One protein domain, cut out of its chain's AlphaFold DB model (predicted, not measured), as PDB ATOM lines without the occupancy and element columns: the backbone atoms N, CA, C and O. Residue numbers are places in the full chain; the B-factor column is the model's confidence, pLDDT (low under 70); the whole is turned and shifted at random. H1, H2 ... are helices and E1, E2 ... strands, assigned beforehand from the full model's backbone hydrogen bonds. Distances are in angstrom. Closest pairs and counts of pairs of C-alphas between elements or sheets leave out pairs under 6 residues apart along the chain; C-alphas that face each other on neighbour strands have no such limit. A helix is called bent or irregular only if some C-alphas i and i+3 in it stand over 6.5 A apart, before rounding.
ATOM      1  N   MET A  15      39.248  18.694 -29.038       87.81
ATOM      2  CA  MET A  15      39.169  19.556 -27.857       87.81
ATOM      3  C   MET A  15      40.551  20.085 -27.458       87.81
ATOM      4  O   MET A  15      40.722  21.290 -27.288       87.81
ATOM      5  N   ASP A  16      41.542  19.198 -27.350       88.88
ATOM      6  CA  ASP A  16      42.906  19.573 -26.959       88.88
ATOM      7  C   ASP A  16      43.549  20.488 -28.005       88.88
ATOM      8  O   ASP A  16      44.198  21.476 -27.661       88.88
ATOM      9  N   ALA A  17      43.302  20.204 -29.285       90.81
ATOM     10  CA  ALA A  17      43.733  21.038 -30.397       90.81
ATOM     11  C   ALA A  17      43.171  22.465 -30.297       90.81
ATOM     12  O   ALA A  17      43.906  23.443 -30.439       90.81
ATOM     13  N   VAL A  18      41.878  22.596 -29.987       90.69
ATOM     14  CA  VAL A  18      41.231  23.895 -29.774       90.69
ATOM     15  C   VAL A  18      41.785  24.612 -28.541       90.69
ATOM     16  O   VAL A  18      42.006  25.819 -28.593       90.69
ATOM     17  N   ILE A  19      42.052  23.904 -27.441       90.38
ATOM     18  CA  ILE A  19      42.656  24.501 -26.239       90.38
ATOM     19  C   ILE A  19      44.044  25.072 -26.558       90.38
ATOM     20  O   ILE A  19      44.342  26.205 -26.177       90.38
ATOM     21  N   GLN A  20      44.872  24.328 -27.296       92.19
ATOM     22  CA  GLN A  20      46.190  24.804 -27.720       92.19
ATOM     23  C   GLN A  20      46.090  25.999 -28.670       92.19
ATOM     24  O   GLN A  20      46.822  26.974 -28.494       92.19
ATOM     25  N   LEU A  21      45.145  25.981 -29.615       94.19
ATOM     26  CA  LEU A  21      44.880  27.120 -30.494       94.19
ATOM     27  C   LEU A  21      44.478  28.368 -29.700       94.19
ATOM     28  O   LEU A  21      45.030  29.442 -29.933       94.19
ATOM     29  N   LYS A  22      43.571  28.236 -28.724       92.75
ATOM     30  CA  LYS A  22      43.161  29.342 -27.841       92.75
ATOM     31  C   LYS A  22      44.352  29.921 -27.081       92.75
ATOM     32  O   LYS A  22      44.503  31.140 -27.023       92.75
ATOM     33  N   ALA A  23      45.212  29.063 -26.535       93.19
ATOM     34  CA  ALA A  23      46.415  29.494 -25.830       93.19
ATOM     35  C   ALA A  23      47.395  30.231 -26.760       93.19
ATOM     36  O   ALA A  23      47.908  31.288 -26.395       93.19
ATOM     37  N   ALA A  24      47.612  29.721 -27.975       95.75
ATOM     38  CA  ALA A  24      48.496  30.341 -28.959       95.75
ATOM     39  C   ALA A  24      47.961  31.699 -29.454       95.75
ATOM     40  O   ALA A  24      48.719  32.663 -29.560       95.75
ATOM     41  N   LEU A  25      46.650  31.810 -29.682       95.44
ATOM     42  CA  LEU A  25      45.989  33.072 -30.024       95.44
ATOM     43  C   LEU A  25      46.120  34.099 -28.892       95.44
ATOM     44  O   LEU A  25      46.509  35.240 -29.142       95.44
ATOM     45  N   ALA A  26      45.882  33.694 -27.642       93.81
ATOM     46  CA  ALA A  26      46.066  34.565 -26.483       93.81
ATOM     47  C   ALA A  26      47.523  35.041 -26.346       93.81
ATOM     48  O   ALA A  26      47.760  36.235 -26.159       93.81
ATOM     49  N   ALA A  27      48.501  34.144 -26.516       95.31
ATOM     50  CA  ALA A  27      49.925  34.485 -26.494       95.31
ATOM     51  C   ALA A  27      50.323  35.455 -27.623       95.31
ATOM     52  O   ALA A  27      51.197  36.299 -27.434       95.31
ATOM     53  N   ALA A  28      49.645  35.393 -28.773       94.88
ATOM     54  CA  ALA A  28      49.816  36.330 -29.884       94.88
ATOM     55  C   ALA A  28      49.050  37.660 -29.706       94.88
ATOM     56  O   ALA A  28      49.004  38.486 -30.630       94.88
ATOM     57  N   GLY A  29      48.432  37.880 -28.541       93.62
ATOM     58  CA  GLY A  29      47.636  39.068 -28.240       93.62
ATOM     59  C   GLY A  29      46.318  39.126 -29.014       93.62
ATOM     60  O   GLY A  29      45.825  40.220 -29.274       93.62
ATOM     61  N   LEU A  30      45.782  37.970 -29.409       93.50
ATOM     62  CA  LEU A  30      44.493  37.787 -30.078       93.50
ATOM     63  C   LEU A  30      43.546  36.923 -29.218       93.50
ATOM     64  O   LEU A  30      43.044  35.907 -29.698       93.50
ATOM     65  N   PRO A  31      43.343  37.239 -27.923       90.94
ATOM     66  CA  PRO A  31      42.454  36.446 -27.090       90.94
ATOM     67  C   PRO A  31      41.006  36.610 -27.552       90.94
ATOM     68  O   PRO A  31      40.626  37.620 -28.142       90.94
ATOM     69  N   ARG A  32      40.164  35.649 -27.185       85.06
ATOM     70  CA  ARG A  32      38.736  35.918 -27.043       85.06
ATOM     71  C   ARG A  32      38.502  36.621 -25.709       85.06
ATOM     72  O   ARG A  32      39.005  36.146 -24.690       85.06
ATOM     73  N   THR A  33      37.769  37.727 -25.712       75.81
ATOM     74  CA  THR A  33      37.462  38.513 -24.501       75.81
ATOM     75  C   THR A  33      36.038  38.271 -24.016       75.81
ATOM     76  O   THR A  33      35.791  38.339 -22.812       75.81
ATOM     77  N   SER A  34      35.116  37.929 -24.918       67.50
ATOM     78  CA  SER A  34      33.727  37.668 -24.563       67.50
ATOM     79  C   SER A  34      33.528  36.363 -23.808       67.50
ATOM     80  O   SER A  34      33.890  35.280 -24.279       67.50
ATOM     81  N   THR A  35      32.822  36.449 -22.684       62.12
ATOM     82  CA  THR A  35      32.197  35.302 -22.013       62.12
ATOM     83  C   THR A  35      30.690  35.224 -22.286       62.12
ATOM     84  O   THR A  35      30.017  34.372 -21.711       62.12
ATOM     85  N   PHE A  36      30.134  36.126 -23.108       50.72
ATOM     86  CA  PHE A  36      28.697  36.432 -23.134       50.72
ATOM     87  C   PHE A  36      27.820  35.480 -23.957       50.72
ATOM     88  O   PHE A  36      26.600  35.613 -23.915       50.72
ATOM     89  N   ASN A  37      28.386  34.486 -24.644       52.62
ATOM     90  CA  ASN A  37      27.588  33.562 -25.449       52.62
ATOM     91  C   ASN A  37      27.491  32.167 -24.830       52.62
ATOM     92  O   ASN A  37      28.497  31.504 -24.570       52.62
ATOM     93  N   GLY A  38      26.241  31.731 -24.640       52.81
ATOM     94  CA  GLY A  38      25.884  30.368 -24.275       52.81
ATOM     95  C   GLY A  38      26.546  29.344 -25.195       52.81
ATOM     96  O   GLY A  38      26.687  29.569 -26.392       52.81
ATOM     97  N   GLY A  39      26.970  28.227 -24.602       56.59
ATOM     98  CA  GLY A  39      27.519  27.067 -25.302       56.59
ATOM     99  C   GLY A  39      28.662  27.396 -26.262       56.59
ATOM    100  O   GLY A  39      28.483  27.307 -27.474       56.59
ATOM    101  N   GLU A  40      29.846  27.736 -25.740       73.00
ATOM    102  CA  GLU A  40      31.059  27.738 -26.563       73.00
ATOM    103  C   GLU A  40      31.235  26.345 -27.177       73.00
ATOM    104  O   GLU A  40      31.488  25.366 -26.471       73.00
ATOM    105  N   LEU A  41      31.070  26.244 -28.498       73.94
ATOM    106  CA  LEU A  41      31.380  25.010 -29.195       73.94
ATOM    107  C   LEU A  41      32.896  24.856 -29.201       73.94
ATOM    108  O   LEU A  41      33.617  25.767 -29.612       73.94
ATOM    109  N   MET A  42      33.354  23.701 -28.720       83.12
ATOM    110  CA  MET A  42      34.763  23.345 -28.662       83.12
ATOM    111  C   MET A  42      35.014  22.012 -29.362       83.12
ATOM    112  O   MET A  42      34.297  21.031 -29.157       83.12
ATOM    113  N   GLY A  43      36.061  21.978 -30.183       86.38
ATOM    114  CA  GLY A  43      36.491  20.786 -30.907       86.38
ATOM    115  C   GLY A  43      35.648  20.487 -32.147       86.38
ATOM    116  O   GLY A  43      35.202  21.390 -32.850       86.38
ATOM    117  N   TRP A  44      35.479  19.205 -32.467       88.31
ATOM    118  CA  TRP A  44      34.842  18.780 -33.714       88.31
ATOM    119  C   TRP A  44      33.352  19.143 -33.780       88.31
ATOM    120  O   TRP A  44      32.583  18.809 -32.882       88.31
ATOM    121  N   THR A  45      32.908  19.722 -34.897       84.94
ATOM    122  CA  THR A  45      31.496  20.056 -35.146       84.94
ATOM    123  C   THR A  45      31.041  19.685 -36.566       84.94
ATOM    124  O   THR A  45      31.837  19.299 -37.422       84.94
ATOM    125  N   ARG A  46      29.725  19.730 -36.812       82.06
ATOM    126  CA  ARG A  46      29.116  19.718 -38.167       82.06
ATOM    127  C   ARG A  46      28.526  21.073 -38.556       82.06
ATOM    128  O   ARG A  46      28.120  21.234 -39.698       82.06
ATOM    129  N   ASN A  47      28.448  22.012 -37.618       73.88
ATOM    130  CA  ASN A  47      27.693  23.247 -37.795       73.88
ATOM    131  C   ASN A  47      28.580  24.334 -38.407       73.88
ATOM    132  O   ASN A  47      29.688  24.549 -37.926       73.88
ATOM    133  N   TYR A  48      28.077  25.037 -39.421       69.25
ATOM    134  CA  TYR A  48      28.707  26.245 -39.963       69.25
ATOM    135  C   TYR A  48      28.454  27.437 -39.029       69.25
ATOM    136  O   TYR A  48      27.409  27.490 -38.383       69.25
ATOM    137  N   GLY A  49      29.394  28.386 -38.957       60.12
ATOM    138  CA  GLY A  49      29.208  29.628 -38.188       60.12
ATOM    139  C   GLY A  49      29.020  29.420 -36.679       60.12
ATOM    140  O   GLY A  49      28.202  30.088 -36.053       60.12
ATOM    141  N   SER A  50      29.723  28.448 -36.091       62.00
ATOM    142  CA  SER A  50      29.592  28.096 -34.671       62.00
ATOM    143  C   SER A  50      30.107  29.191 -33.735       62.00
ATOM    144  O   SER A  50      31.235  29.618 -33.889       62.00
ATOM    145  N   THR A  51      29.395  29.543 -32.668       71.00
ATOM    146  CA  THR A  51      29.951  30.410 -31.616       71.00
ATOM    147  C   THR A  51      31.127  29.726 -30.897       71.00
ATOM    148  O   THR A  51      30.929  28.735 -30.190       71.00
ATOM    149  N   GLY A  52      32.351  30.249 -31.040       82.00
ATOM    150  CA  GLY A  52      33.524  29.792 -30.281       82.00
ATOM    151  C   GLY A  52      34.685  29.276 -31.124       82.00
ATOM    152  O   GLY A  52      35.139  29.960 -32.035       82.00
ATOM    153  N   PHE A  53      35.212  28.099 -30.776       88.31
ATOM    154  CA  PHE A  53      36.398  27.526 -31.413       88.31
ATOM    155  C   PHE A  53      36.135  26.084 -31.817       88.31
ATOM    156  O   PHE A  53      36.109  25.189 -30.976       88.31
ATOM    157  N   SER A  54      35.964  25.828 -33.104       88.94
ATOM    158  CA  SER A  54      35.566  24.506 -33.573       88.94
ATOM    159  C   SER A  54      36.347  24.060 -34.797       88.94
ATOM    160  O   SER A  54      37.021  24.845 -35.462       88.94
ATOM    161  N   ILE A  55      36.278  22.762 -35.066       91.12
ATOM    162  CA  ILE A  55      36.987  22.096 -36.150       91.12
ATOM    163  C   ILE A  55      35.969  21.353 -37.005       91.12
ATOM    164  O   ILE A  55      35.099  20.641 -36.488       91.12
ATOM    165  N   ARG A  56      36.086  21.483 -38.321       90.75
ATOM    166  CA  ARG A  56      35.275  20.775 -39.308       90.75
ATOM    167  C   ARG A  56      36.185  20.118 -40.331       90.75
ATOM    168  O   ARG A  56      37.247  20.635 -40.661       90.75
ATOM    169  N   LEU A  57      35.759  18.954 -40.803       89.12
ATOM    170  CA  LEU A  57      36.390  18.267 -41.920       89.12
ATOM    171  C   LEU A  57      35.579  18.592 -43.175       89.12
ATOM    172  O   LEU A  57      34.389  18.275 -43.224       89.12
ATOM    173  N   GLU A  58      36.216  19.213 -44.164       87.44
ATOM    174  CA  GLU A  58      35.630  19.514 -45.471       87.44
ATOM    175  C   GLU A  58      36.478  18.857 -46.567       87.44
ATOM    176  O   GLU A  58      37.540  19.345 -46.955       87.44
ATOM    177  N   GLY A  59      36.030  17.686 -47.030       85.25
ATOM    178  CA  GLY A  59      36.834  16.832 -47.905       85.25
ATOM    179  C   GLY A  59      38.116  16.380 -47.202       85.25
ATOM    180  O   GLY A  59      38.057  15.745 -46.152       85.25
ATOM    181  N   GLU A  60      39.268  16.724 -47.774       84.69
ATOM    182  CA  GLU A  60      40.596  16.450 -47.197       84.69
ATOM    183  C   GLU A  60      41.132  17.605 -46.332       84.69
ATOM    184  O   GLU A  60      42.204  17.492 -45.732       84.69
ATOM    185  N   ARG A  61      40.407  18.729 -46.264       90.00
ATOM    186  CA  ARG A  61      40.835  19.935 -45.552       90.00
ATOM    187  C   ARG A  61      40.208  20.030 -44.176       90.00
ATOM    188  O   ARG A  61      39.090  19.572 -43.938       90.00
ATOM    189  N   ILE A  62      40.929  20.693 -43.283       93.00
ATOM    190  CA  ILE A  62      40.413  21.070 -41.974       93.00
ATOM    191  C   ILE A  62      40.039  22.543 -42.002       93.00
ATOM    192  O   ILE A  62      40.884  23.389 -42.304       93.00
ATOM    193  N   VAL A  63      38.792  22.827 -41.644       93.31
ATOM    194  CA  VAL A  63      38.284  24.180 -41.424       93.31
ATOM    195  C   VAL A  63      38.214  24.426 -39.929       93.31
ATOM    196  O   VAL A  63      37.503  23.731 -39.200       93.31
ATOM    197  N   TRP A  64      38.950  25.426 -39.473       93.00
ATOM    198  CA  TRP A  64      38.940  25.890 -38.097       93.00
ATOM    199  C   TRP A  64      38.081  27.132 -38.022       93.00
ATOM    200  O   TRP A  64      38.366  28.118 -38.697       93.00
ATOM    201  N   HIS A  65      37.057  27.102 -37.186       92.00
ATOM    202  CA  HIS A  65      36.342  28.305 -36.814       92.00
ATOM    203  C   HIS A  65      36.907  28.836 -35.500       92.00
ATOM    204  O   HIS A  65      37.097  28.065 -34.558       92.00
ATOM    205  N   LEU A  66      37.170  30.136 -35.427       89.56
ATOM    206  CA  LEU A  66      37.647  30.799 -34.218       89.56
ATOM    207  C   LEU A  66      36.982  32.160 -34.055       89.56
ATOM    208  O   LEU A  66      36.855  32.914 -35.014       89.56
ATOM    209  N   VAL A  67      36.612  32.484 -32.822       89.19
ATOM    210  CA  VAL A  67      36.091  33.796 -32.436       89.19
ATOM    211  C   VAL A  67      37.106  34.455 -31.515       89.19
ATOM    212  O   VAL A  67      37.431  33.907 -30.462       89.19
ATOM    213  N   ILE A  68      37.619  35.615 -31.914       89.75
ATOM    214  CA  ILE A  68      38.611  36.387 -31.156       89.75
ATOM    215  C   ILE A  68      38.165  37.835 -31.014       89.75
ATOM    216  O   ILE A  68      37.485  38.359 -31.895       89.75
ATOM    217  N   SER A  69      38.624  38.508 -29.964       88.06
ATOM    218  CA  SER A  69      38.431  39.946 -29.840       88.06
ATOM    219  C   SER A  69      39.206  40.655 -30.939       88.06
ATOM    220  O   SER A  69      40.404  40.418 -31.140       88.06
ATOM    221  N   GLY A  70      38.540  41.552 -31.655       85.25
ATOM    222  CA  GLY A  70      39.232  42.435 -32.578       85.25
ATOM    223  C   GLY A  70      39.943  43.587 -31.873       85.25
ATOM    224  O   GLY A  70      40.811  44.207 -32.488       85.25
ATOM    225  N   ARG A  71      39.667  43.879 -30.594       85.00
ATOM    226  CA  ARG A  71      40.395  44.920 -29.851       85.00
ATOM    227  C   ARG A  71      41.771  44.432 -29.372       85.00
ATOM    228  O   ARG A  71      41.954  43.255 -29.076       85.00
ATOM    229  N   PRO A  72      42.765  45.334 -29.272       86.56
ATOM    230  CA  PRO A  72      42.763  46.734 -29.725       86.56
ATOM    231  C   PRO A  72      43.107  46.894 -31.223       86.56
ATOM    232  O   PRO A  72      43.471  47.979 -31.664       86.56
ATOM    233  N   HIS A  73      43.087  45.817 -32.007       87.88
ATOM    234  CA  HIS A  73      43.732  45.761 -33.325       87.88
ATOM    235  C   HIS A  73      42.856  46.238 -34.492       87.88
ATOM    236  O   HIS A  73      43.392  46.618 -35.542       87.88
ATOM    237  N   LEU A  74      41.536  46.190 -34.317       88.50
ATOM    238  CA  LEU A  74      40.519  46.547 -35.299       88.50
ATOM    239  C   LEU A  74      39.769  47.815 -34.890       88.50
ATOM    240  O   LEU A  74      39.531  48.072 -33.711       88.50
ATOM    241  N   ASN A  75      39.368  48.578 -35.905       87.19
ATOM    242  CA  ASN A  75      38.451  49.703 -35.761       87.19
ATOM    243  C   ASN A  75      37.037  49.241 -36.084       87.19
ATOM    244  O   ASN A  75      36.862  48.405 -36.975       87.19
ATOM    245  N   TYR A  76      36.052  49.847 -35.431       84.81
ATOM    246  CA  TYR A  76      34.651  49.489 -35.597       84.81
ATOM    247  C   TYR A  76      33.829  50.687 -36.061       84.81
ATOM    248  O   TYR A  76      34.079  51.816 -35.633       84.81
ATOM    249  N   THR A  77      32.850  50.430 -36.918       83.62
ATOM    250  CA  THR A  77      31.792  51.365 -37.292       83.62
ATOM    251  C   THR A  77      30.479  50.930 -36.668       83.62
ATOM    252  O   THR A  77      30.210  49.741 -36.499       83.62
ATOM    253  N   GLN A  78      29.665  51.916 -36.305       81.19
ATOM    254  CA  GLN A  78      28.309  51.691 -35.834       81.19
ATOM    255  C   GLN A  78      27.362  51.853 -37.018       81.19
ATOM    256  O   GLN A  78      27.347  52.906 -37.657       81.19
ATOM    257  N   GLU A  79      26.591  50.816 -37.322       76.75
ATOM    258  CA  GLU A  79      25.647  50.816 -38.439       76.75
ATOM    259  C   GLU A  79      24.288  50.280 -37.987       76.75
ATOM    260  O   GLU A  79      24.205  49.338 -37.198       76.75
ATOM    261  N   MET A  80      23.209  50.888 -38.488       79.25
ATOM    262  CA  MET A  80      21.851  50.395 -38.257       79.25
ATOM    263  C   MET A  80      21.572  49.208 -39.171       79.25
ATOM    264  O   MET A  80      21.626  49.321 -40.396       79.25
ATOM    265  N   MET A  81      21.237  48.078 -38.565       72.44
ATOM    266  CA  MET A  81      20.980  46.811 -39.232       72.44
ATOM    267  C   MET A  81      19.537  46.380 -39.029       72.44
ATOM    268  O   MET A  81      18.941  46.634 -37.992       72.44
ATOM    269  N   GLY A  82      18.964  45.730 -40.042       72.00
ATOM    270  CA  GLY A  82      17.530  45.441 -40.097       72.00
ATOM    271  C   GLY A  82      16.717  46.566 -40.750       72.00
ATOM    272  O   GLY A  82      17.254  47.549 -41.258       72.00
ATOM    273  N   ARG A  83      15.392  46.394 -40.813       73.00
ATOM    274  CA  ARG A  83      14.449  47.393 -41.344       73.00
ATOM    275  C   ARG A  83      13.224  47.485 -40.441       73.00
ATOM    276  O   ARG A  83      12.766  46.469 -39.925       73.00
ATOM    277  N   GLY A  84      12.663  48.688 -40.315       78.62
ATOM    278  CA  GLY A  84      11.447  48.924 -39.532       78.62
ATOM    279  C   GLY A  84      11.662  48.676 -38.039       78.62
ATOM    280  O   GLY A  84      12.692  49.054 -37.491       78.62
ATOM    281  N   GLU A  85      10.707  48.019 -37.387       78.06
ATOM    282  CA  GLU A  85      10.707  47.766 -35.935       78.06
ATOM    283  C   GLU A  85      11.799  46.787 -35.462       78.06
ATOM    284  O   GLU A  85      12.025  46.640 -34.265       78.06
ATOM    285  N   HIS A  86      12.505  46.140 -36.394       74.25
ATOM    286  CA  HIS A  86      13.641  45.258 -36.111       74.25
ATOM    287  C   HIS A  86      14.996  45.921 -36.384       74.25
ATOM    288  O   HIS A  86      16.002  45.220 -36.470       74.25
ATOM    289  N   ALA A  87      15.030  47.242 -36.585       76.75
ATOM    290  CA  ALA A  87      16.289  47.956 -36.718       76.75
ATOM    291  C   ALA A  87      17.033  47.973 -35.373       76.75
ATOM    292  O   ALA A  87      16.468  48.361 -34.350       76.75
ATOM    293  N   PHE A  88      18.297  47.568 -35.375       75.25
ATOM    294  CA  PHE A  88      19.183  47.630 -34.219       75.25
ATOM    295  C   PHE A  88      20.539  48.197 -34.629       75.25
ATOM    296  O   PHE A  88      20.975  48.040 -35.768       75.25
ATOM    297  N   GLU A  89      21.216  48.851 -33.693       73.94
ATOM    298  CA  GLU A  89      22.588  49.305 -33.898       73.94
ATOM    299  C   GLU A  89      23.535  48.113 -33.754       73.94
ATOM    300  O   GLU A  89      23.504  47.408 -32.746       73.94
ATOM    301  N   GLY A  90      24.365  47.873 -34.764       73.56
ATOM    302  CA  GLY A  90      25.449  46.904 -34.696       73.56
ATOM    303  C   GLY A  90      26.811  47.577 -34.753       73.56
ATOM    304  O   GLY A  90      26.978  48.629 -35.371       73.56
ATOM    305  N   TYR A  91      27.785  46.960 -34.089       77.38
ATOM    306  CA  TYR A  91      29.184  47.372 -34.093       77.38
ATOM    307  C   TYR A  91      29.999  46.433 -34.989       77.38
ATOM    308  O   TYR A  91      30.180  45.259 -34.669       77.38
ATOM    309  N   TYR A  92      30.500  46.942 -36.114       78.56
ATOM    310  CA  TYR A  92      31.124  46.134 -37.165       78.56
ATOM    311  C   TYR A  92      32.599  46.473 -37.337       78.56
ATOM    312  O   TYR A  92      32.933  47.652 -37.443       78.56
ATOM    313  N   PRO A  93      33.508  45.484 -37.398       85.44
ATOM    314  CA  PRO A  93      34.894  45.758 -37.728       85.44
ATOM    315  C   PRO A  93      34.983  46.260 -39.171       85.44
ATOM    316  O   PRO A  93      34.477  45.633 -40.096       85.44
ATOM    317  N   THR A  94      35.677  47.373 -39.358       86.06
ATOM    318  CA  THR A  94      35.865  48.008 -40.673       86.06
ATOM    319  C   THR A  94      36.741  47.176 -41.608       86.06
ATOM    320  O   THR A  94      36.427  47.035 -42.784       86.06
ATOM    321  N   ASN A  95      37.825  46.606 -41.068       86.94
ATOM    322  CA  ASN A  95      38.865  45.914 -41.835       86.94
ATOM    323  C   ASN A  95      39.294  44.608 -41.128       86.94
ATOM    324  O   ASN A  95      40.439  44.500 -40.665       86.94
ATOM    325  N   PRO A  96      38.387  43.633 -40.932       88.81
ATOM    326  CA  PRO A  96      38.686  42.417 -40.174       88.81
ATOM    327  C   PRO A  96      39.800  41.565 -40.812       88.81
ATOM    328  O   PRO A  96      40.580  40.918 -40.114       88.81
ATOM    329  N   GLU A  97      39.974  41.628 -42.131       91.44
ATOM    330  CA  GLU A  97      41.029  40.934 -42.876       91.44
ATOM    331  C   GLU A  97      42.451  41.330 -42.449       91.44
ATOM    332  O   GLU A  97      43.390  40.557 -42.633       91.44
ATOM    333  N   LYS A  98      42.629  42.489 -41.799       92.69
ATOM    334  CA  LYS A  98      43.927  42.946 -41.278       92.69
ATOM    335  C   LYS A  98      44.559  41.956 -40.292       92.69
ATOM    336  O   LYS A  98      45.784  41.925 -40.161       92.69
ATOM    337  N   LEU A  99      43.757  41.152 -39.591       93.75
ATOM    338  CA  LEU A  99      44.263  40.136 -38.662       93.75
ATOM    339  C   LEU A  99      44.678  38.829 -39.347       93.75
ATOM    340  O   LEU A  99      45.411  38.051 -38.733       93.75
ATOM    341  N   ALA A 100      44.302  38.604 -40.610       95.19
ATOM    342  CA  ALA A 100      44.570  37.355 -41.320       95.19
ATOM    343  C   ALA A 100      46.055  36.935 -41.314       95.19
ATOM    344  O   ALA A 100      46.330  35.779 -40.981       95.19
ATOM    345  N   PRO A 101      47.040  37.829 -41.563       96.44
ATOM    346  CA  PRO A 101      48.455  37.449 -41.509       96.44
ATOM    347  C   PRO A 101      48.912  37.003 -40.115       96.44
ATOM    348  O   PRO A 101      49.706  36.072 -39.993       96.44
ATOM    349  N   ARG A 102      48.403  37.638 -39.052       96.38
ATOM    350  CA  ARG A 102      48.745  37.282 -37.665       96.38
ATOM    351  C   ARG A 102      48.106  35.961 -37.256       96.38
ATOM    352  O   ARG A 102      48.770  35.138 -36.637       96.38
ATOM    353  N   ILE A 103      46.854  35.733 -37.644       97.06
ATOM    354  CA  ILE A 103      46.181  34.447 -37.440       97.06
ATOM    355  C   ILE A 103      46.957  33.341 -38.173       97.06
ATOM    356  O   ILE A 103      47.292  32.332 -37.563       97.06
ATOM    357  N   ALA A 104      47.352  33.551 -39.432       97.75
ATOM    358  CA  ALA A 104      48.161  32.584 -40.177       97.75
ATOM    359  C   ALA A 104      49.501  32.264 -39.482       97.75
ATOM    360  O   ALA A 104      49.908  31.104 -39.441       97.75
ATOM    361  N   GLN A 105      50.165  33.261 -38.885       97.62
ATOM    362  CA  GLN A 105      51.385  33.054 -38.088       97.62
ATOM    363  C   GLN A 105      51.138  32.200 -36.838       97.62
ATOM    364  O   GLN A 105      51.971  31.359 -36.503       97.62
ATOM    365  N   VAL A 106      49.992  32.362 -36.169       97.81
ATOM    366  CA  VAL A 106      49.606  31.501 -35.040       97.81
ATOM    367  C   VAL A 106      49.453  30.051 -35.495       97.81
ATOM    368  O   VAL A 106      50.015  29.157 -34.866       97.81
ATOM    369  N   PHE A 107      48.784  29.803 -36.621       97.12
ATOM    370  CA  PHE A 107      48.679  28.451 -37.180       97.12
ATOM    371  C   PHE A 107      50.051  27.871 -37.550       97.12
ATOM    372  O   PHE A 107      50.344  26.726 -37.201       97.12
ATOM    373  N   ALA A 108      50.928  28.677 -38.153       96.50
ATOM    374  CA  ALA A 108      52.302  28.277 -38.453       96.50
ATOM    375  C   ALA A 108      53.092  27.897 -37.187       96.50
ATOM    376  O   ALA A 108      53.843  26.922 -37.208       96.50
ATOM    377  N   SER A 109      52.879  28.602 -36.070       95.81
ATOM    378  CA  SER A 109      53.516  28.286 -34.780       95.81
ATOM    379  C   SER A 109      53.097  26.925 -34.208       95.81
ATOM    380  O   SER A 109      53.857  26.304 -33.470       95.81
ATOM    381  N   LEU A 110      51.921  26.429 -34.605       93.25
ATOM    382  CA  LEU A 110      51.395  25.109 -34.252       93.25
ATOM    383  C   LEU A 110      51.774  24.029 -35.286       93.25
ATOM    384  O   LEU A 110      51.237  22.921 -35.267       93.25
ATOM    385  N   GLY A 111      52.674  24.350 -36.220       93.06
ATOM    386  CA  GLY A 111      53.096  23.442 -37.285       93.06
ATOM    387  C   GLY A 111      52.039  23.227 -38.370       93.06
ATOM    388  O   GLY A 111      52.087  22.217 -39.069       93.06
ATOM    389  N   MET A 112      51.076  24.143 -38.512       94.81
ATOM    390  CA  MET A 112      50.023  24.078 -39.527       94.81
ATOM    391  C   MET A 112      50.224  25.145 -40.599       94.81
ATOM    392  O   MET A 112      50.546  26.295 -40.305       94.81
ATOM    393  N   LYS A 113      49.961  24.799 -41.859       94.31
ATOM    394  CA  LYS A 113      49.922  25.773 -42.951       94.31
ATOM    395  C   LYS A 113      48.488  26.247 -43.171       94.31
ATOM    396  O   LYS A 113      47.655  25.476 -43.645       94.31
ATOM    397  N   ALA A 114      48.222  27.516 -42.864       96.31
ATOM    398  CA  ALA A 114      46.975  28.167 -43.253       96.31
ATOM    399  C   ALA A 114      46.940  28.350 -44.780       96.31
ATOM    400  O   ALA A 114      47.828  28.979 -45.360       96.31
ATOM    401  N   LEU A 115      45.934  27.769 -45.427       96.56
ATOM    402  CA  LEU A 115      45.647  27.911 -46.854       96.56
ATOM    403  C   LEU A 115      44.811  29.167 -47.110       96.56
ATOM    404  O   LEU A 115      45.070  29.902 -48.060       96.56
ATOM    405  N   THR A 116      43.835  29.419 -46.238       96.50
ATOM    406  CA  THR A 116      42.991  30.615 -46.243       96.50
ATOM    407  C   THR A 116      42.782  31.090 -44.808       96.50
ATOM    408  O   THR A 116      42.822  30.296 -43.869       96.50
ATOM    409  N   VAL A 117      42.584  32.397 -44.637       96.44
ATOM    410  CA  VAL A 117      42.078  32.996 -43.400       96.44
ATOM    411  C   VAL A 117      41.057  34.044 -43.813       96.44
ATOM    412  O   VAL A 117      41.412  35.008 -44.492       96.44
ATOM    413  N   GLN A 118      39.799  33.844 -43.446       93.31
ATOM    414  CA  GLN A 118      38.692  34.703 -43.853       93.31
ATOM    415  C   GLN A 118      37.860  35.084 -42.638       93.31
ATOM    416  O   GLN A 118      37.552  34.238 -41.806       93.31
ATOM    417  N   ALA A 119      37.485  36.356 -42.534       89.50
ATOM    418  CA  ALA A 119      36.459  36.762 -41.585       89.50
ATOM    419  C   ALA A 119      35.107  36.241 -42.093       89.50
ATOM    420  O   ALA A 119      34.763  36.488 -43.249       89.50
ATOM    421  N   ASN A 120      34.371  35.496 -41.269       79.12
ATOM    422  CA  ASN A 120      33.184  34.763 -41.726       79.12
ATOM    423  C   ASN A 120      31.886  35.168 -41.009       79.12
ATOM    424  O   ASN A 120      30.806  35.017 -41.575       79.12
ATOM    425  N   CYS A 121      31.963  35.682 -39.780       68.31
ATOM    426  CA  CYS A 121      30.805  36.160 -39.028       68.31
ATOM    427  C   CYS A 121      31.223  37.027 -37.833       68.31
ATOM    428  O   CYS A 121      32.391  37.073 -37.458       68.31
ATOM    429  N   TRP A 122      30.254  37.671 -37.187       69.25
ATOM    430  CA  TRP A 122      30.450  38.404 -35.933       69.25
ATOM    431  C   TRP A 122      29.566  37.778 -34.868       69.25
ATOM    432  O   TRP A 122      28.385  37.529 -35.116       69.25
ATOM    433  N   SER A 123      30.144  37.447 -33.712       57.38
ATOM    434  CA  SER A 123      29.446  36.578 -32.762       57.38
ATOM    435  C   SER A 123      28.281  37.285 -32.069       57.38
ATOM    436  O   SER A 123      27.367  36.590 -31.631       57.38
ATOM    437  N   THR A 124      28.293  38.622 -31.983       58.66
ATOM    438  CA  THR A 124      27.137  39.458 -31.624       58.66
ATOM    439  C   THR A 124      27.305  40.876 -32.190       58.66
ATOM    440  O   THR A 124      28.419  41.310 -32.455       58.66
ATOM    441  N   ALA A 125      26.202  41.615 -32.337       56.97
ATOM    442  CA  ALA A 125      26.202  43.028 -32.733       56.97
ATOM    443  C   ALA A 125      26.725  43.988 -31.636       56.97
ATOM    444  O   ALA A 125      26.868  45.182 -31.889       56.97
ATOM    445  N   TRP A 126      26.987  43.467 -30.431       61.25
ATOM    446  CA  TRP A 126      27.245  44.240 -29.212       61.25
ATOM    447  C   TRP A 126      28.631  43.991 -28.608       61.25
ATOM    448  O   TRP A 126      28.977  44.619 -27.609       61.25
ATOM    449  N   ASP A 127      29.411  43.084 -29.195       71.69
ATOM    450  CA  ASP A 127      30.742  42.715 -28.723       71.69
ATOM    451  C   ASP A 127      31.798  42.964 -29.801       71.69
ATOM    452  O   ASP A 127      31.497  43.043 -30.991       71.69
ATOM    453  N   ASP A 128      33.052  43.085 -29.382       78.75
ATOM    454  CA  ASP A 128      34.196  43.250 -30.269       78.75
ATOM    455  C   ASP A 128      34.719  41.921 -30.849       78.75
ATOM    456  O   ASP A 128      35.684  41.915 -31.618       78.75
ATOM    457  N   ASP A 129      34.060  40.807 -30.545       84.25
ATOM    458  CA  ASP A 129      34.386  39.472 -31.041       84.25
ATOM    459  C   ASP A 129      34.109  39.317 -32.555       84.25
ATOM    460  O   ASP A 129      32.986  39.463 -33.051       84.25
ATOM    461  N   VAL A 130      35.142  38.915 -33.295       87.19
ATOM    462  CA  VAL A 130      35.116  38.648 -34.736       87.19
ATOM    463  C   VAL A 130      35.395  37.168 -34.992       87.19
ATOM    464  O   VAL A 130      36.363  36.603 -34.478       87.19
ATOM    465  N   GLY A 131      34.537  36.544 -35.794       88.62
ATOM    466  CA  GLY A 131      34.674  35.171 -36.260       88.62
ATOM    467  C   GLY A 131      35.543  35.081 -37.510       88.62
ATOM    468  O   GLY A 131      35.392  35.862 -38.455       88.62
ATOM    469  N   TYR A 132      36.431  34.094 -37.518       91.69
ATOM    470  CA  TYR A 132      37.260  33.734 -38.656       91.69
ATOM    471  C   TYR A 132      37.125  32.248 -38.969       91.69
ATOM    472  O   TYR A 132      36.974  31.412 -38.076       91.69
ATOM    473  N   GLU A 133      37.256  31.927 -40.248       93.62
ATOM    474  CA  GLU A 133      37.522  30.585 -40.741       93.62
ATOM    475  C   GLU A 133      38.942  30.497 -41.288       93.62
ATOM    476  O   GLU A 133      39.412  31.371 -42.022       93.62
ATOM    477  N   VAL A 134      39.632  29.430 -40.898       95.31
ATOM    478  CA  VAL A 134      40.984  29.112 -41.350       95.31
ATOM    479  C   VAL A 134      40.970  27.728 -41.964       95.31
ATOM    480  O   VAL A 134      40.682  26.748 -41.279       95.31
ATOM    481  N   GLU A 135      41.303  27.628 -43.244       96.31
ATOM    482  CA  GLU A 135      41.527  26.332 -43.879       96.31
ATOM    483  C   GLU A 135      42.979  25.908 -43.718       96.31
ATOM    484  O   GLU A 135      43.904  26.702 -43.897       96.31
ATOM    485  N   THR A 136      43.190  24.630 -43.439       96.12
ATOM    486  CA  THR A 136      44.516  24.016 -43.349       96.12
ATOM    487  C   THR A 136      44.515  22.655 -44.032       96.12
ATOM    488  O   THR A 136      43.475  21.999 -44.153       96.12
ATOM    489  N   GLU A 137      45.700  22.206 -44.442       93.31
ATOM    490  CA  GLU A 137      45.932  20.771 -44.616       93.31
ATOM    491  C   GLU A 137      45.744  20.055 -43.277       93.31
ATOM    492  O   GLU A 137      45.973  20.629 -42.209       93.31
ATOM    493  N   ARG A 138      45.346  18.785 -43.331       87.25
ATOM    494  CA  ARG A 138      45.129  17.998 -42.125       87.25
ATOM    495  C   ARG A 138      46.442  17.779 -41.355       87.25
ATOM    496  O   ARG A 138      47.329  17.097 -41.871       87.25
ATOM    497  N   PRO A 139      46.562  18.261 -40.103       87.31
ATOM    498  CA  PRO A 139      47.752  18.003 -39.305       87.31
ATOM    499  C   PRO A 139      47.824  16.526 -38.914       87.31
ATOM    500  O   PRO A 139      46.835  15.952 -38.457       87.31
ATOM    501  N   LEU A 140      49.007  15.919 -39.033       85.50
ATOM    502  CA  LEU A 140      49.227  14.504 -38.684       85.50
ATOM    503  C   LEU A 140      48.954  14.202 -37.205       85.50
ATOM    504  O   LEU A 140      48.641  13.072 -36.846       85.50
ATOM    505  N   TRP A 141      49.083  15.217 -36.351       87.88
ATOM    506  CA  TRP A 141      48.831  15.103 -34.923       87.88
ATOM    507  C   TRP A 141      47.345  15.216 -34.567       87.88
ATOM    508  O   TRP A 141      47.006  14.951 -33.422       87.88
ATOM    509  N   LEU A 142      46.449  15.614 -35.477       86.88
ATOM    510  CA  LEU A 142      45.033  15.805 -35.158       86.88
ATOM    511  C   LEU A 142      44.247  14.501 -35.353       86.88
ATOM    512  O   LEU A 142      44.119  13.997 -36.477       86.88
ATOM    513  N   ASN A 143      43.674  13.980 -34.266       84.81
ATOM    514  CA  ASN A 143      42.842  12.783 -34.321       84.81
ATOM    515  C   ASN A 143      41.532  13.020 -35.041       84.81
ATOM    516  O   ASN A 143      40.879  14.057 -34.880       84.81
ATOM    517  N   ASP A 144      41.114  11.986 -35.767       71.88
ATOM    518  CA  ASP A 144      39.784  11.938 -36.339       71.88
ATOM    519  C   ASP A 144      38.713  12.085 -35.266       71.88
ATOM    520  O   ASP A 144      38.853  11.687 -34.106       71.88
ATOM    521  N   ARG A 145      37.576  12.603 -35.715       64.94
ATOM    522  CA  ARG A 145      36.343  12.778 -34.949       64.94
ATOM    523  C   ARG A 145      35.917  11.551 -34.117       64.94
ATOM    524  O   ARG A 145      35.152  11.700 -33.165       64.94
ATOM    525  N   ASN A 146      36.402  10.360 -34.460       50.19
ATOM    526  CA  ASN A 146      36.049   9.096 -33.820       50.19
ATOM    527  C   ASN A 146      36.588   8.928 -32.390       50.19
ATOM    528  O   ASN A 146      36.043   8.103 -31.658       50.19
ATOM    529  N   ASP A 147      37.534   9.742 -31.921       44.41
ATOM    530  CA  ASP A 147      38.065   9.600 -30.552       44.41
ATOM    531  C   ASP A 147      37.108  10.057 -29.438       44.41
ATOM    532  O   ASP A 147      37.340   9.777 -28.260       44.41
TER     533      ASP A 147
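Overview. This is residues 15 to 147 of the 170 residues of an uncharacterized protein of Acidovorax caeni (UniProt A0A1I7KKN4). A strongly twisted sheet of five strands, E1 E2 E3 E7 E6, forms a slab with both helices, H1 and H2, over one face and no named helix over the other. From one end of this slab the hairpin of E4 and E5 reaches out as a long arm, with Gly 84 in its turn, and it makes much of the length. The printed part has 133 residues, with two named helices and seven named strands in the order H1 E1 E2 E3 E4 E5 H2 E6 E7. The large sheet is mixed, E1 and E2 being parallel and the other neighbours antiparallel, and the class is mixed, helices and strands. The whole is compact by its radius of gyration of the C-alphas, 15.1 A, yet elongated in outline, spanning 50 by 27 by 25 A.

Along the chain. In the large sheet, E1 is residues 41 to 44, E2 52 to 58, E3 61 to 69 over 25.6 A, E7 129 to 137 over 25.8 A and E6 114 to 122 over 20.8 A. C-alpha 137, where E7 ends, is at (45.932, 20.771, -44.616). H1 is residues 15 to 27, 18.5 A long, from C-alpha 15 at (39.169, 19.556, -27.857). H2 is residues 96 to 109, 21.2 A long, and irregular: C-alphas 98 and 101 are 7.1 A apart. E4 is residues 76 to 81 and E5 is residues 88 to 93.

Arrangement. E1 and E6 are the edge strands of the large sheet. N 55 and O 43 join the parallel E1 and E2 within hydrogen-bond range at 2.8 A. The hairpin E2 and E3 has N 56 and O 63 at 2.8 A, antiparallel E3 and E7 have N 64 and O 134 at 2.8 A, and the hairpin E6 and E7 has N 133 and O 118 at 2.8 A. The sheet and its helices make two layers, H1 and H2 being on the same face. H1, at a height over the sheet of 9.6 A, lies over E2 and E3, slantwise to the strands; its closest C-alphas to E1 are Met 15 and Gly 43, 4.2 A apart. H2, at a height of 8.5 A, lies over E7 and E6, also slantwise; the C-alphas of Ala 100 and Val 117 are its closest to E6, 5.4 A. H1 touches H2 with residues 21 to 25 alone, opposite ways at a steep tilt of 66 degrees; the closest C-alphas, those of Ala 24 and Val 106, are 6.3 A apart. In H1 every O i to N i+4 pair is within hydrogen-bond range, in H2 7 of 10. In the hairpin E4 and E5, N 79 and O 90 are 3.0 A apart. E4 is apart from H2, among others, while the closest C-alphas of E5 and E7, those of Pro 93 and Val 130, are 7.7 A apart.

Size, cuts and confidence. The two C-alphas farthest apart, those of Gly 84 and Leu 140, are 51.1 A apart. The printed part has no cut. The link from H1 to E1 is long, with 13 residues. The mean pLDDT of the printed part is 83.7; residues 34 to 39, 48 to 50, 121 to 126 and 145 to 147 are under 70.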